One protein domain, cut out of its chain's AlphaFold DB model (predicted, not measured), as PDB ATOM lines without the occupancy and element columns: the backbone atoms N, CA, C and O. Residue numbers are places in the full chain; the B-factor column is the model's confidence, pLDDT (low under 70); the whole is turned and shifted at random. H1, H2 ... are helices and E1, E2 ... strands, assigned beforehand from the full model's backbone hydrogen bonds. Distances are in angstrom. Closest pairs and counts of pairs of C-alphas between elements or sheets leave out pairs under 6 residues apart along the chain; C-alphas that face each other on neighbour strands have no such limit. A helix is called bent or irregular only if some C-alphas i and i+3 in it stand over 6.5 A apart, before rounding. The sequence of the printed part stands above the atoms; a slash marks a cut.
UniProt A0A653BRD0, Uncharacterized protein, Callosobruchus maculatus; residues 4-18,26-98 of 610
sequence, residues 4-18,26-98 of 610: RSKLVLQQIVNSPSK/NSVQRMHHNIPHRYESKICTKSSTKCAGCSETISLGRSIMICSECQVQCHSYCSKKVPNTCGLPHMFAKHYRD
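What this domain is: This is residues 4 to 18 and 26 to 98 of the 610 residues of an uncharacterized protein of Callosobruchus maculatus (UniProt A0A653BRD0). With little regular structure, this domain is mostly loops: the hairpin E1-E2, with H2 near E2, makes one end, and H1 and H3, set crosswise, lie toward the other. Residues 26 to 38 run in to E1. The printed part has 88 residues, 35 in named elements, in the order H1 E1 E2 H2 H3, class mixed; it is only just compact, close to loose, with radius of gyration of the C-alphas 14.1 A and spans of 49 by 23 by 19 A.

How they stand to each other: Start at H1, residues 4 to 13, close to but not clearly touching H3, residues 90 to 98; their closest C-alphas, Val 8 and Arg 97, are 7.1 A apart, the lines about perpendicular at 77 degrees. E1, residues 39 to 43, and E2, residues 63 to 67, form an antiparallel hairpin; N 40 and O 66 are 2.9 A apart, within hydrogen-bond range. For H2, residues 76 to 81, and E2, the closest C-alphas are Ser 76 and Met 65, 5.5 A. H2 is irregular, but only just: C-alphas 77 and 80 are 7.0 A apart. In H1 and H3 every O i to N i+4 pair is within range; in H2, 0 of 2, and 1 of 3 O i to N i+3.

Where its parts are: Find C-alpha 4 at (-12.640, -46.657, -65.522); H1 runs 14.5 A. E1 spans 12.9 A, E2 13.3 A, H2 10.1 A; H3, 12.4 A, ends at (-10.236, -42.456, -77.039).

The domain as a whole: Residues 19 to 25 are not printed, a 17.7 A gap between C-alphas 18 and 26. The E1 to E2 link is long, 19 residues. Mean pLDDT of the printed part is 75.1; 29 residues are under 70, among them 90 to 98.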
ATOM      1  N   ARG A   4     -13.425 -47.616 -64.725       57.12
ATOM      2  CA  ARG A   4     -12.640 -46.657 -65.522       57.12
ATOM      3  C   ARG A   4     -13.522 -45.649 -66.265       57.12
ATOM      4  O   ARG A   4     -13.235 -44.460 -66.244       57.12
ATOM      5  N   SER A   5     -14.632 -46.097 -66.857       65.56
ATOM      6  CA  SER A   5     -15.588 -45.193 -67.519       65.56
ATOM      7  C   SER A   5     -16.241 -44.228 -66.526       65.56
ATOM      8  O   SER A   5     -16.506 -43.083 -66.875       65.56
ATOM      9  N   LYS A   6     -16.467 -44.671 -65.282       66.94
ATOM     10  CA  LYS A   6     -17.020 -43.837 -64.209       66.94
ATOM     11  C   LYS A   6     -16.053 -42.722 -63.794       66.94
ATOM     12  O   LYS A   6     -16.496 -41.590 -63.646       66.94
ATOM     13  N   LEU A   7     -14.755 -43.019 -63.673       66.00
ATOM     14  CA  LEU A   7     -13.723 -42.012 -63.379       66.00
ATOM     15  C   LEU A   7     -13.611 -40.964 -64.492       66.00
ATOM     16  O   LEU A   7     -13.584 -39.772 -64.204       66.00
ATOM     17  N   VAL A   8     -13.631 -41.392 -65.758       67.81
ATOM     18  CA  VAL A   8     -13.606 -40.474 -66.912       67.81
ATOM     19  C   VAL A   8     -14.842 -39.567 -66.919       67.81
ATOM     20  O   VAL A   8     -14.722 -38.362 -67.114       67.81
ATOM     21  N   LEU A   9     -16.032 -40.111 -66.647       71.81
ATOM     22  CA  LEU A   9     -17.261 -39.314 -66.555       71.81
ATOM     23  C   LEU A   9     -17.252 -38.362 -65.347       71.81
ATOM     24  O   LEU A   9     -17.726 -37.238 -65.464       71.81
ATOM     25  N   GLN A  10     -16.669 -38.755 -64.211       69.25
ATOM     26  CA  GLN A  10     -16.464 -37.853 -63.070       69.25
ATOM     27  C   GLN A  10     -15.473 -36.725 -63.385       69.25
ATOM     28  O   GLN A  10     -15.677 -35.603 -62.936       69.25
ATOM     29  N   GLN A  11     -14.435 -36.978 -64.185       67.19
ATOM     30  CA  GLN A  11     -13.512 -35.932 -64.641       67.19
ATOM     31  C   GLN A  11     -14.196 -34.912 -65.561       67.19
ATOM     32  O   GLN A  11     -13.887 -33.727 -65.477       67.19
ATOM     33  N   ILE A  12     -15.163 -35.342 -66.379       70.50
ATOM     34  CA  ILE A  12     -15.995 -34.439 -67.196       70.50
ATOM     35  C   ILE A  12     -16.898 -33.554 -66.312       70.50
ATOM     36  O   ILE A  12     -17.146 -32.398 -66.647       70.50
ATOM     37  N   VAL A  13     -17.366 -34.071 -65.170       66.62
ATOM     38  CA  VAL A  13     -18.145 -33.292 -64.186       66.62
ATOM     39  C   VAL A  13     -17.257 -32.301 -63.414       66.62
ATOM     40  O   VAL A  13     -17.720 -31.223 -63.056       66.62
ATOM     41  N   ASN A  14     -15.981 -32.636 -63.184       63.84
ATOM     42  CA  ASN A  14     -15.099 -31.939 -62.236       63.84
ATOM     43  C   ASN A  14     -14.012 -31.034 -62.871       63.84
ATOM     44  O   ASN A  14     -13.105 -30.609 -62.153       63.84
ATOM     45  N   SER A  15     -14.039 -30.751 -64.184       52.09
ATOM     46  CA  SER A  15     -12.951 -30.007 -64.861       52.09
ATOM     47  C   SER A  15     -12.677 -28.616 -64.223       52.09
ATOM     48  O   SER A  15     -13.622 -27.927 -63.821       52.09
ATOM     49  N   PRO A  16     -11.405 -28.182 -64.058       50.28
ATOM     50  CA  PRO A  16     -11.014 -27.255 -62.999       50.28
ATOM     51  C   PRO A  16     -11.246 -25.787 -63.371       50.28
ATOM     52  O   PRO A  16     -10.613 -25.242 -64.268       50.28
ATOM     53  N   SER A  17     -12.079 -25.094 -62.593       45.59
ATOM     54  CA  SER A  17     -12.158 -23.621 -62.616       45.59
ATOM     55  C   SER A  17     -11.180 -22.945 -61.634       45.59
ATOM     56  O   SER A  17     -11.234 -21.731 -61.458       45.59
ATOM     57  N   LYS A  18     -10.306 -23.698 -60.941       41.97
ATOM     58  CA  LYS A  18      -9.458 -23.177 -59.846       41.97
ATOM     59  C   LYS A  18      -8.058 -23.814 -59.744       41.97
ATOM     60  O   LYS A  18      -7.630 -24.177 -58.655       41.97
ATOM     61  N   ASN A  26      -3.116 -27.971 -75.064       37.22
ATOM     62  CA  ASN A  26      -4.140 -27.837 -76.104       37.22
ATOM     63  C   ASN A  26      -5.600 -28.055 -75.646       37.22
ATOM     64  O   ASN A  26      -5.897 -28.769 -74.694       37.22
ATOM     65  N   SER A  27      -6.515 -27.447 -76.405       46.97
ATOM     66  CA  SER A  27      -7.962 -27.221 -76.234       46.97
ATOM     67  C   SER A  27      -8.894 -28.415 -75.918       46.97
ATOM     68  O   SER A  27     -10.109 -28.238 -75.934       46.97
ATOM     69  N   VAL A  28      -8.389 -29.605 -75.577       47.81
ATOM     70  CA  VAL A  28      -9.210 -30.813 -75.327       47.81
ATOM     71  C   VAL A  28      -9.662 -30.947 -73.859       47.81
ATOM     72  O   VAL A  28     -10.597 -31.684 -73.564       47.81
ATOM     73  N   GLN A  29      -9.076 -30.192 -72.922       49.81
ATOM     74  CA  GLN A  29      -9.366 -30.318 -71.479       49.81
ATOM     75  C   GLN A  29     -10.516 -29.438 -70.944       49.81
ATOM     76  O   GLN A  29     -10.765 -29.413 -69.741       49.81
ATOM     77  N   ARG A  30     -11.263 -28.727 -71.800       50.31
ATOM     78  CA  ARG A  30     -12.344 -27.811 -71.368       50.31
ATOM     79  C   ARG A  30     -13.759 -28.375 -71.523       50.31
ATOM     80  O   ARG A  30     -14.685 -27.621 -71.800       50.31
ATOM     81  N   MET A  31     -13.957 -29.682 -71.367       57.06
ATOM     82  CA  MET A  31     -15.317 -30.232 -71.342       57.06
ATOM     83  C   MET A  31     -15.834 -30.306 -69.907       57.06
ATOM     84  O   MET A  31     -15.354 -31.112 -69.115       57.06
ATOM     85  N   HIS A  32     -16.801 -29.443 -69.593       63.59
ATOM     86  CA  HIS A  32     -17.543 -29.438 -68.337       63.59
ATOM     87  C   HIS A  32     -19.004 -29.788 -68.634       63.59
ATOM     88  O   HIS A  32     -19.709 -29.019 -69.287       63.59
ATOM     89  N   HIS A  33     -19.454 -30.951 -68.165       71.88
ATOM     90  CA  HIS A  33     -20.843 -31.395 -68.294       71.88
ATOM     91  C   HIS A  33     -21.333 -31.877 -66.932       71.88
ATOM     92  O   HIS A  33     -20.818 -32.858 -66.402       71.88
ATOM     93  N   ASN A  34     -22.292 -31.152 -66.356       79.94
ATOM     94  CA  ASN A  34     -22.765 -31.348 -64.984       79.94
ATOM     95  C   ASN A  34     -24.295 -31.210 -64.922       79.94
ATOM     96  O   ASN A  34     -24.833 -30.356 -64.221       79.94
ATOM     97  N   ILE A  35     -24.998 -32.016 -65.720       82.00
ATOM     98  CA  ILE A  35     -26.466 -32.040 -65.746       82.00
ATOM     99  C   ILE A  35     -26.951 -33.246 -64.924       82.00
ATOM    100  O   ILE A  35     -26.643 -34.389 -65.287       82.00
ATOM    101  N   PRO A  36     -27.694 -33.032 -63.822       83.69
ATOM    102  CA  PRO A  36     -28.178 -34.116 -62.976       83.69
ATOM    103  C   PRO A  36     -29.247 -34.956 -63.685       83.69
ATOM    104  O   PRO A  36     -29.995 -34.476 -64.535       83.69
ATOM    105  N   HIS A  37     -29.327 -36.231 -63.317       86.56
ATOM    106  CA  HIS A  37     -30.357 -37.141 -63.811       86.56
ATOM    107  C   HIS A  37     -31.700 -36.890 -63.106       86.56
ATOM    108  O   HIS A  37     -31.744 -36.746 -61.883       86.56
ATOM    109  N   ARG A  38     -32.806 -36.896 -63.862       90.75
ATOM    110  CA  ARG A  38     -34.170 -36.810 -63.319       90.75
ATOM    111  C   ARG A  38     -34.760 -38.210 -63.186       90.75
ATOM    112  O   ARG A  38     -35.186 -38.801 -64.172       90.75
ATOM    113  N   TYR A  39     -34.725 -38.760 -61.978       92.69
ATOM    114  CA  TYR A  39     -35.101 -40.152 -61.739       92.69
ATOM    115  C   TYR A  39     -36.592 -40.348 -61.451       92.69
ATOM    116  O   TYR A  39     -37.178 -39.631 -60.644       92.69
ATOM    117  N   GLU A  40     -37.154 -41.408 -62.027       90.38
ATOM    118  CA  GLU A  40     -38.464 -41.977 -61.702       90.38
ATOM    119  C   GLU A  40     -38.295 -43.390 -61.127       90.38
ATOM    120  O   GLU A  40     -37.422 -44.144 -61.566       90.38
ATOM    121  N   SER A  41     -39.141 -43.763 -60.163       89.75
ATOM    122  CA  SER A  41     -39.155 -45.113 -59.586       89.75
ATOM    123  C   SER A  41     -39.987 -46.062 -60.451       89.75
ATOM    124  O   SER A  41     -41.150 -45.781 -60.740       89.75
ATOM    125  N   LYS A  42     -39.398 -47.186 -60.868       88.12
ATOM    126  CA  LYS A  42     -40.050 -48.267 -61.634       88.12
ATOM    127  C   LYS A  42     -39.643 -49.632 -61.068       88.12
ATOM    128  O   LYS A  42     -38.786 -49.707 -60.194       88.12
ATOM    129  N   ILE A  43     -40.253 -50.718 -61.542       82.62
ATOM    130  CA  ILE A  43     -39.876 -52.092 -61.164       82.62
ATOM    131  C   ILE A  43     -38.907 -52.658 -62.207       82.62
ATOM    132  O   ILE A  43     -39.117 -52.505 -63.410       82.62
ATOM    133  N   CYS A  44     -37.838 -53.312 -61.752       82.31
ATOM    134  CA  CYS A  44     -36.871 -53.982 -62.611       82.31
ATOM    135  C   CYS A  44     -37.502 -55.231 -63.248       82.31
ATOM    136  O   CYS A  44     -37.782 -56.211 -62.561       82.31
ATOM    137  N   THR A  45     -37.715 -55.207 -64.564       78.69
ATOM    138  CA  THR A  45     -38.318 -56.309 -65.341       78.69
ATOM    139  C   THR A  45     -37.290 -57.199 -66.046       78.69
ATOM    140  O   THR A  45     -37.667 -58.144 -66.732       78.69
ATOM    141  N   LYS A  46     -35.988 -56.925 -65.886       76.56
ATOM    142  CA  LYS A  46     -34.898 -57.681 -66.522       76.56
ATOM    143  C   LYS A  46     -33.853 -58.098 -65.491       76.56
ATOM    144  O   LYS A  46     -33.272 -57.243 -64.827       76.56
ATOM    145  N   SER A  47     -33.553 -59.393 -65.425       70.44
ATOM    146  CA  SER A  47     -32.597 -59.994 -64.479       70.44
ATOM    147  C   SER A  47     -31.125 -59.628 -64.728       70.44
ATOM    148  O   SER A  47     -30.289 -59.878 -63.870       70.44
ATOM    149  N   SER A  48     -30.794 -59.013 -65.870       74.62
ATOM    150  CA  SER A  48     -29.429 -58.614 -66.258       74.62
ATOM    151  C   SER A  48     -29.151 -57.109 -66.135       74.62
ATOM    152  O   SER A  48     -28.135 -56.612 -66.632       74.62
ATOM    153  N   THR A  49     -30.046 -56.355 -65.493       77.50
ATOM    154  CA  THR A  49     -29.921 -54.897 -65.381       77.50
ATOM    155  C   THR A  49     -28.752 -54.523 -64.468       77.50
ATOM    156  O   THR A  49     -28.795 -54.801 -63.277       77.50
ATOM    157  N   LYS A  50     -27.707 -53.864 -64.989       83.69
ATOM    158  CA  LYS A  50     -26.560 -53.404 -64.179       83.69
ATOM    159  C   LYS A  50     -26.765 -51.979 -63.674       83.69
ATOM    160  O   LYS A  50     -27.012 -51.069 -64.461       83.69
ATOM    161  N   CYS A  51     -26.568 -51.764 -62.377       84.31
ATOM    162  CA  CYS A  51     -26.650 -50.450 -61.758       84.31
ATOM    163  C   CYS A  51     -25.508 -49.532 -62.233       84.31
ATOM    164  O   CYS A  51     -24.333 -49.853 -62.071       84.31
ATOM    165  N   ALA A  52     -25.820 -48.336 -62.740       82.62
ATOM    166  CA  ALA A  52     -24.807 -47.358 -63.159       82.62
ATOM    167  C   ALA A  52     -23.923 -46.824 -62.007       82.62
ATOM    168  O   ALA A  52     -22.814 -46.353 -62.251       82.62
ATOM    169  N   GLY A  53     -24.393 -46.912 -60.756       81.00
ATOM    170  CA  GLY A  53     -23.675 -46.453 -59.560       81.00
ATOM    171  C   GLY A  53     -22.627 -47.441 -59.026       81.00
ATOM    172  O   GLY A  53     -21.446 -47.090 -58.965       81.00
ATOM    173  N   CYS A  54     -23.047 -48.647 -58.616       81.75
ATOM    174  CA  CYS A  54     -22.182 -49.698 -58.051       81.75
ATOM    175  C   CYS A  54     -21.719 -50.762 -59.062       81.75
ATOM    176  O   CYS A  54     -20.811 -51.517 -58.757       81.75
ATOM    177  N   SER A  55     -22.269 -50.797 -60.282       76.88
ATOM    178  CA  SER A  55     -21.998 -51.828 -61.307       76.88
ATOM    179  C   SER A  55     -22.477 -53.249 -60.979       76.88
ATOM    180  O   SER A  55     -22.301 -54.135 -61.815       76.88
ATOM    181  N   GLU A  56     -23.134 -53.445 -59.837       80.44
ATOM    182  CA  GLU A  56     -23.820 -54.686 -59.459       80.44
ATOM    183  C   GLU A  56     -25.137 -54.861 -60.228       80.44
ATOM    184  O   GLU A  56     -25.697 -53.905 -60.779       80.44
ATOM    185  N   THR A  57     -25.633 -56.095 -60.268       83.25
ATOM    186  CA  THR A  57     -26.899 -56.441 -60.918       83.25
ATOM    187  C   THR A  57     -28.080 -56.081 -60.020       83.25
ATOM    188  O   THR A  57     -28.089 -56.375 -58.831       83.25
ATOM    189  N   ILE A  58     -29.100 -55.472 -60.611       84.12
ATOM    190  CA  ILE A  58     -30.358 -55.123 -59.960       84.12
ATOM    191  C   ILE A  58     -31.318 -56.295 -60.158       84.12
ATOM    192  O   ILE A  58     -31.711 -56.590 -61.288       84.12
ATOM    193  N   SER A  59     -31.693 -56.964 -59.068       79.62
ATOM    194  CA  SER A  59     -32.552 -58.150 -59.106       79.62
ATOM    195  C   SER A  59     -33.924 -57.866 -59.728       79.62
ATOM    196  O   SER A  59     -34.507 -56.791 -59.548       79.62
ATOM    197  N   LEU A  60     -34.459 -58.865 -60.430       84.38
ATOM    198  CA  LEU A  60     -35.805 -58.836 -61.002       84.38
ATOM    199  C   LEU A  60     -36.858 -58.585 -59.904       84.38
ATOM    200  O   LEU A  60     -36.750 -59.122 -58.804       84.38
ATOM    201  N   GLY A  61     -37.863 -57.757 -60.189       74.69
ATOM    202  CA  GLY A  61     -38.952 -57.440 -59.258       74.69
ATOM    203  C   GLY A  61     -38.619 -56.383 -58.196       74.69
ATOM    204  O   GLY A  61     -39.492 -56.011 -57.417       74.69
ATOM    205  N   ARG A  62     -37.386 -55.853 -58.160       80.50
ATOM    206  CA  ARG A  62     -36.987 -54.780 -57.229       80.50
ATOM    207  C   ARG A  62     -37.238 -53.383 -57.805       80.50
ATOM    208  O   ARG A  62     -37.203 -53.188 -59.018       80.50
ATOM    209  N   SER A  63     -37.466 -52.403 -56.925       81.69
ATOM    210  CA  SER A  63     -37.583 -50.988 -57.307       81.69
ATOM    211  C   SER A  63     -36.239 -50.454 -57.818       81.69
ATOM    212  O   SER A  63     -35.189 -50.677 -57.214       81.69
ATOM    213  N   ILE A  64     -36.288 -49.765 -58.953       91.38
ATOM    214  CA  ILE A  64     -35.156 -49.195 -59.673       91.38
ATOM    215  C   ILE A  64     -35.441 -47.731 -60.005       91.38
ATOM    216  O   ILE A  64     -36.573 -47.368 -60.326       91.38
ATOM    217  N   MET A  65     -34.402 -46.898 -59.980       90.88
ATOM    218  CA  MET A  65     -34.478 -45.515 -60.441       90.88
ATOM    219  C   MET A  65     -34.011 -45.434 -61.888       90.88
ATOM    220  O   MET A  65     -32.884 -45.827 -62.211       90.88
ATOM    221  N   ILE A  66     -34.876 -44.910 -62.753       90.19
ATOM    222  CA  ILE A  66     -34.616 -44.747 -64.184       90.19
ATOM    223  C   ILE A  66     -34.699 -43.263 -64.523       90.19
ATOM    224  O   ILE A  66     -35.670 -42.601 -64.167       90.19
ATOM    225  N   CYS A  67     -33.670 -42.723 -65.177       91.00
ATOM    226  CA  CYS A  67     -33.695 -41.334 -65.632       91.00
ATOM    227  C   CYS A  67     -34.707 -41.167 -66.780       91.00
ATOM    228  O   CYS A  67     -34.585 -41.880 -67.778       91.00
ATOM    229  N   SER A  68     -35.647 -40.222 -66.675       88.38
ATOM    230  CA  SER A  68     -36.673 -39.969 -67.703       88.38
ATOM    231  C   SER A  68     -36.065 -39.593 -69.060       88.38
ATOM    232  O   SER A  68     -36.544 -40.040 -70.098       88.38
ATOM    233  N   GLU A  69     -34.959 -38.846 -69.045       85.69
ATOM    234  CA  GLU A  69     -34.325 -38.295 -70.248       85.69
ATOM    235  C   GLU A  69     -33.378 -39.289 -70.938       85.69
ATOM    236  O   GLU A  69     -33.444 -39.507 -72.142       85.69
ATOM    237  N   CYS A  70     -32.466 -39.910 -70.181       83.75
ATOM    238  CA  CYS A  70     -31.365 -40.698 -70.752       83.75
ATOM    239  C   CYS A  70     -31.441 -42.200 -70.441       83.75
ATOM    240  O   CYS A  70     -30.496 -42.930 -70.739       83.75
ATOM    241  N   GLN A  71     -32.516 -42.651 -69.781       87.94
ATOM    242  CA  GLN A  71     -32.797 -44.057 -69.454       87.94
ATOM    243  C   GLN A  71     -31.692 -44.774 -68.655       87.94
ATOM    244  O   GLN A  71     -31.642 -46.001 -68.604       87.94
ATOM    245  N   VAL A  72     -30.804 -44.026 -67.992       86.31
ATOM    246  CA  VAL A  72     -29.798 -44.590 -67.083       86.31
ATOM    247  C   VAL A  72     -30.494 -45.197 -65.868       86.31
ATOM    248  O   VAL A  72     -31.350 -44.566 -65.250       86.31
ATOM    249  N   GLN A  73     -30.082 -46.417 -65.528       90.00
ATOM    250  CA  GLN A  73     -30.699 -47.284 -64.531       90.00
ATOM    251  C   GLN A  73     -29.772 -47.480 -63.321       90.00
ATOM    252  O   GLN A  73     -28.583 -47.778 -63.475       90.00
ATOM    253  N   CYS A  74     -30.285 -47.307 -62.101       89.75
ATOM    254  CA  CYS A  74     -29.517 -47.507 -60.867       89.75
ATOM    255  C   CYS A  74     -30.403 -47.875 -59.668       89.75
ATOM    256  O   CYS A  74     -31.609 -47.635 -59.681       89.75
ATOM    257  N   HIS A  75     -29.810 -48.441 -58.612       89.94
ATOM    258  CA  HIS A  75     -30.508 -48.627 -57.338       89.94
ATOM    259  C   HIS A  75     -30.993 -47.288 -56.764       89.94
ATOM    260  O   HIS A  75     -30.333 -46.260 -56.933       89.94
ATOM    261  N   SER A  76     -32.072 -47.315 -55.981       86.50
ATOM    262  CA  SER A  76     -32.624 -46.123 -55.320       86.50
ATOM    263  C   SER A  76     -31.606 -45.389 -54.448       86.50
ATOM    264  O   SER A  76     -31.487 -44.165 -54.533       86.50
ATOM    265  N   TYR A  77     -30.774 -46.132 -53.714       87.88
ATOM    266  CA  TYR A  77     -29.681 -45.576 -52.911       87.88
ATOM    267  C   TYR A  77     -28.429 -45.198 -53.732       87.88
ATOM    268  O   TYR A  77     -27.577 -44.448 -53.256       87.88
ATOM    269  N   CYS A  78     -28.292 -45.691 -54.969       88.00
ATOM    270  CA  CYS A  78     -27.177 -45.354 -55.859       88.00
ATOM    271  C   CYS A  78     -27.411 -44.083 -56.678       88.00
ATOM    272  O   CYS A  78     -26.437 -43.564 -57.217       88.00
ATOM    273  N   SER A  79     -28.644 -43.579 -56.758       85.56
ATOM    274  CA  SER A  79     -29.023 -42.386 -57.537       85.56
ATOM    275  C   SER A  79     -28.099 -41.185 -57.298       85.56
ATOM    276  O   SER A  79     -27.631 -40.563 -58.245       85.56
ATOM    277  N   LYS A  80     -27.730 -40.926 -56.036       82.06
ATOM    278  CA  LYS A  80     -26.819 -39.835 -55.642       82.06
ATOM    279  C   LYS A  80     -25.340 -40.083 -55.980       82.06
ATOM    280  O   LYS A  80     -24.541 -39.158 -55.922       82.06
ATOM    281  N   LYS A  81     -24.951 -41.328 -56.289       81.75
ATOM    282  CA  LYS A  81     -23.564 -41.739 -56.603       81.75
ATOM    283  C   LYS A  81     -23.287 -41.799 -58.113       81.75
ATOM    284  O   LYS A  81     -22.156 -42.106 -58.507       81.75
ATOM    285  N   VAL A  82     -24.305 -41.589 -58.949       83.00
ATOM    286  CA  VAL A  82     -24.166 -41.547 -60.410       83.00
ATOM    287  C   VAL A  82     -23.667 -40.151 -60.814       83.00
ATOM    288  O   VAL A  82     -24.217 -39.166 -60.328       83.00
ATOM    289  N   PRO A  83     -22.627 -40.031 -61.664       81.31
ATOM    290  CA  PRO A  83     -22.138 -38.733 -62.129       81.31
ATOM    291  C   PRO A  83     -23.230 -37.945 -62.866       81.31
ATOM    292  O   PRO A  83     -24.026 -38.536 -63.591       81.31
ATOM    293  N   ASN A  84     -23.231 -36.617 -62.731       83.31
ATOM    294  CA  ASN A  84     -24.184 -35.713 -63.384       83.31
ATOM    295  C   ASN A  84     -23.904 -35.580 -64.889       83.31
ATOM    296  O   ASN A  84     -23.467 -34.541 -65.378       83.31
ATOM    297  N   THR A  85     -24.135 -36.660 -65.632       84.69
ATOM    298  CA  THR A  85     -23.844 -36.736 -67.067       84.69
ATOM    299  C   THR A  85     -25.092 -36.944 -67.920       84.69
ATOM    300  O   THR A  85     -25.023 -37.507 -69.012       84.69
ATOM    301  N   CYS A  86     -26.256 -36.508 -67.431       85.38
ATOM    302  CA  CYS A  86     -27.520 -36.663 -68.146       85.38
ATOM    303  C   CYS A  86     -27.471 -35.955 -69.510       85.38
ATOM    304  O   CYS A  86     -26.946 -34.851 -69.617       85.38
ATOM    305  N   GLY A  87     -27.968 -36.607 -70.565       76.62
ATOM    306  CA  GLY A  87     -27.979 -36.053 -71.926       76.62
ATOM    307  C   GLY A  87     -26.633 -36.065 -72.668       76.62
ATOM    308  O   GLY A  87     -26.585 -35.613 -73.806       76.62
ATOM    309  N   LEU A  88     -25.550 -36.594 -72.079       78.56
ATOM    310  CA  LEU A  88     -24.259 -36.704 -72.768       78.56
ATOM    311  C   LEU A  88     -24.320 -37.803 -73.852       78.56
ATOM    312  O   LEU A  88     -24.526 -38.973 -73.508       78.56
ATOM    313  N   PRO A  89     -24.115 -37.495 -75.148       73.19
ATOM    314  CA  PRO A  89     -24.208 -38.509 -76.193       73.19
ATOM    315  C   PRO A  89     -23.104 -39.570 -76.068       73.19
ATOM    316  O   PRO A  89     -21.930 -39.256 -75.850       73.19
ATOM    317  N   HIS A  90     -23.458 -40.843 -76.273       62.72
ATOM    318  CA  HIS A  90     -22.541 -41.978 -76.094       62.72
ATOM    319  C   HIS A  90     -21.273 -41.877 -76.963       62.72
ATOM    320  O   HIS A  90     -20.173 -42.188 -76.502       62.72
ATOM    321  N   MET A  91     -21.416 -41.382 -78.198       60.59
ATOM    322  CA  MET A  91     -20.304 -41.196 -79.138       60.59
ATOM    323  C   MET A  91     -19.306 -40.131 -78.664       60.59
ATOM    324  O   MET A  91     -18.103 -40.303 -78.837       60.59
ATOM    325  N   PHE A  92     -19.782 -39.080 -77.991       65.44
ATOM    326  CA  PHE A  92     -18.929 -38.023 -77.442       65.44
ATOM    327  C   PHE A  92     -18.137 -38.503 -76.219       65.44
ATOM    328  O   PHE A  92     -16.936 -38.257 -76.122       65.44
ATOM    329  N   ALA A  93     -18.770 -39.268 -75.321       64.50
ATOM    330  CA  ALA A  93     -18.085 -39.871 -74.174       64.50
ATOM    331  C   ALA A  93     -17.025 -40.908 -74.598       64.50
ATOM    332  O   ALA A  93     -15.992 -41.047 -73.939       64.50
ATOM    333  N   LYS A  94     -17.271 -41.630 -75.701       64.81
ATOM    334  CA  LYS A  94     -16.298 -42.543 -76.314       64.81
ATOM    335  C   LYS A  94     -15.136 -41.771 -76.946       64.81
ATOM    336  O   LYS A  94     -13.996 -42.044 -76.606       64.81
ATOM    337  N   HIS A  95     -15.414 -40.741 -77.746       65.94
ATOM    338  CA  HIS A  95     -14.373 -39.907 -78.358       65.94
ATOM    339  C   HIS A  95     -13.459 -39.235 -77.319       65.94
ATOM    340  O   HIS A  95     -12.250 -39.153 -77.525       65.94
ATOM    341  N   TYR A  96     -14.004 -38.783 -76.183       62.53
ATOM    342  CA  TYR A  96     -13.194 -38.225 -75.095       62.53
ATOM    343  C   TYR A  96     -12.275 -39.269 -74.451       62.53
ATOM    344  O   TYR A  96     -11.102 -38.995 -74.211       62.53
ATOM    345  N   ARG A  97     -12.790 -40.485 -74.227       63.09
ATOM    346  CA  ARG A  97     -12.001 -41.620 -73.732       63.09
ATOM    347  C   ARG A  97     -10.870 -41.969 -74.701       63.09
ATOM    348  O   ARG A  97      -9.720 -42.023 -74.284       63.09
ATOM    349  N   ASP A  98     -11.190 -42.099 -75.985       62.84
ATOM    350  CA  ASP A  98     -10.236 -42.456 -77.039       62.84
ATOM    351  C   ASP A  98      -9.186 -41.339 -77.257       62.84
ATOM    352  O   ASP A  98      -8.034 -41.607 -77.593       62.84
TER     353      ASP A  98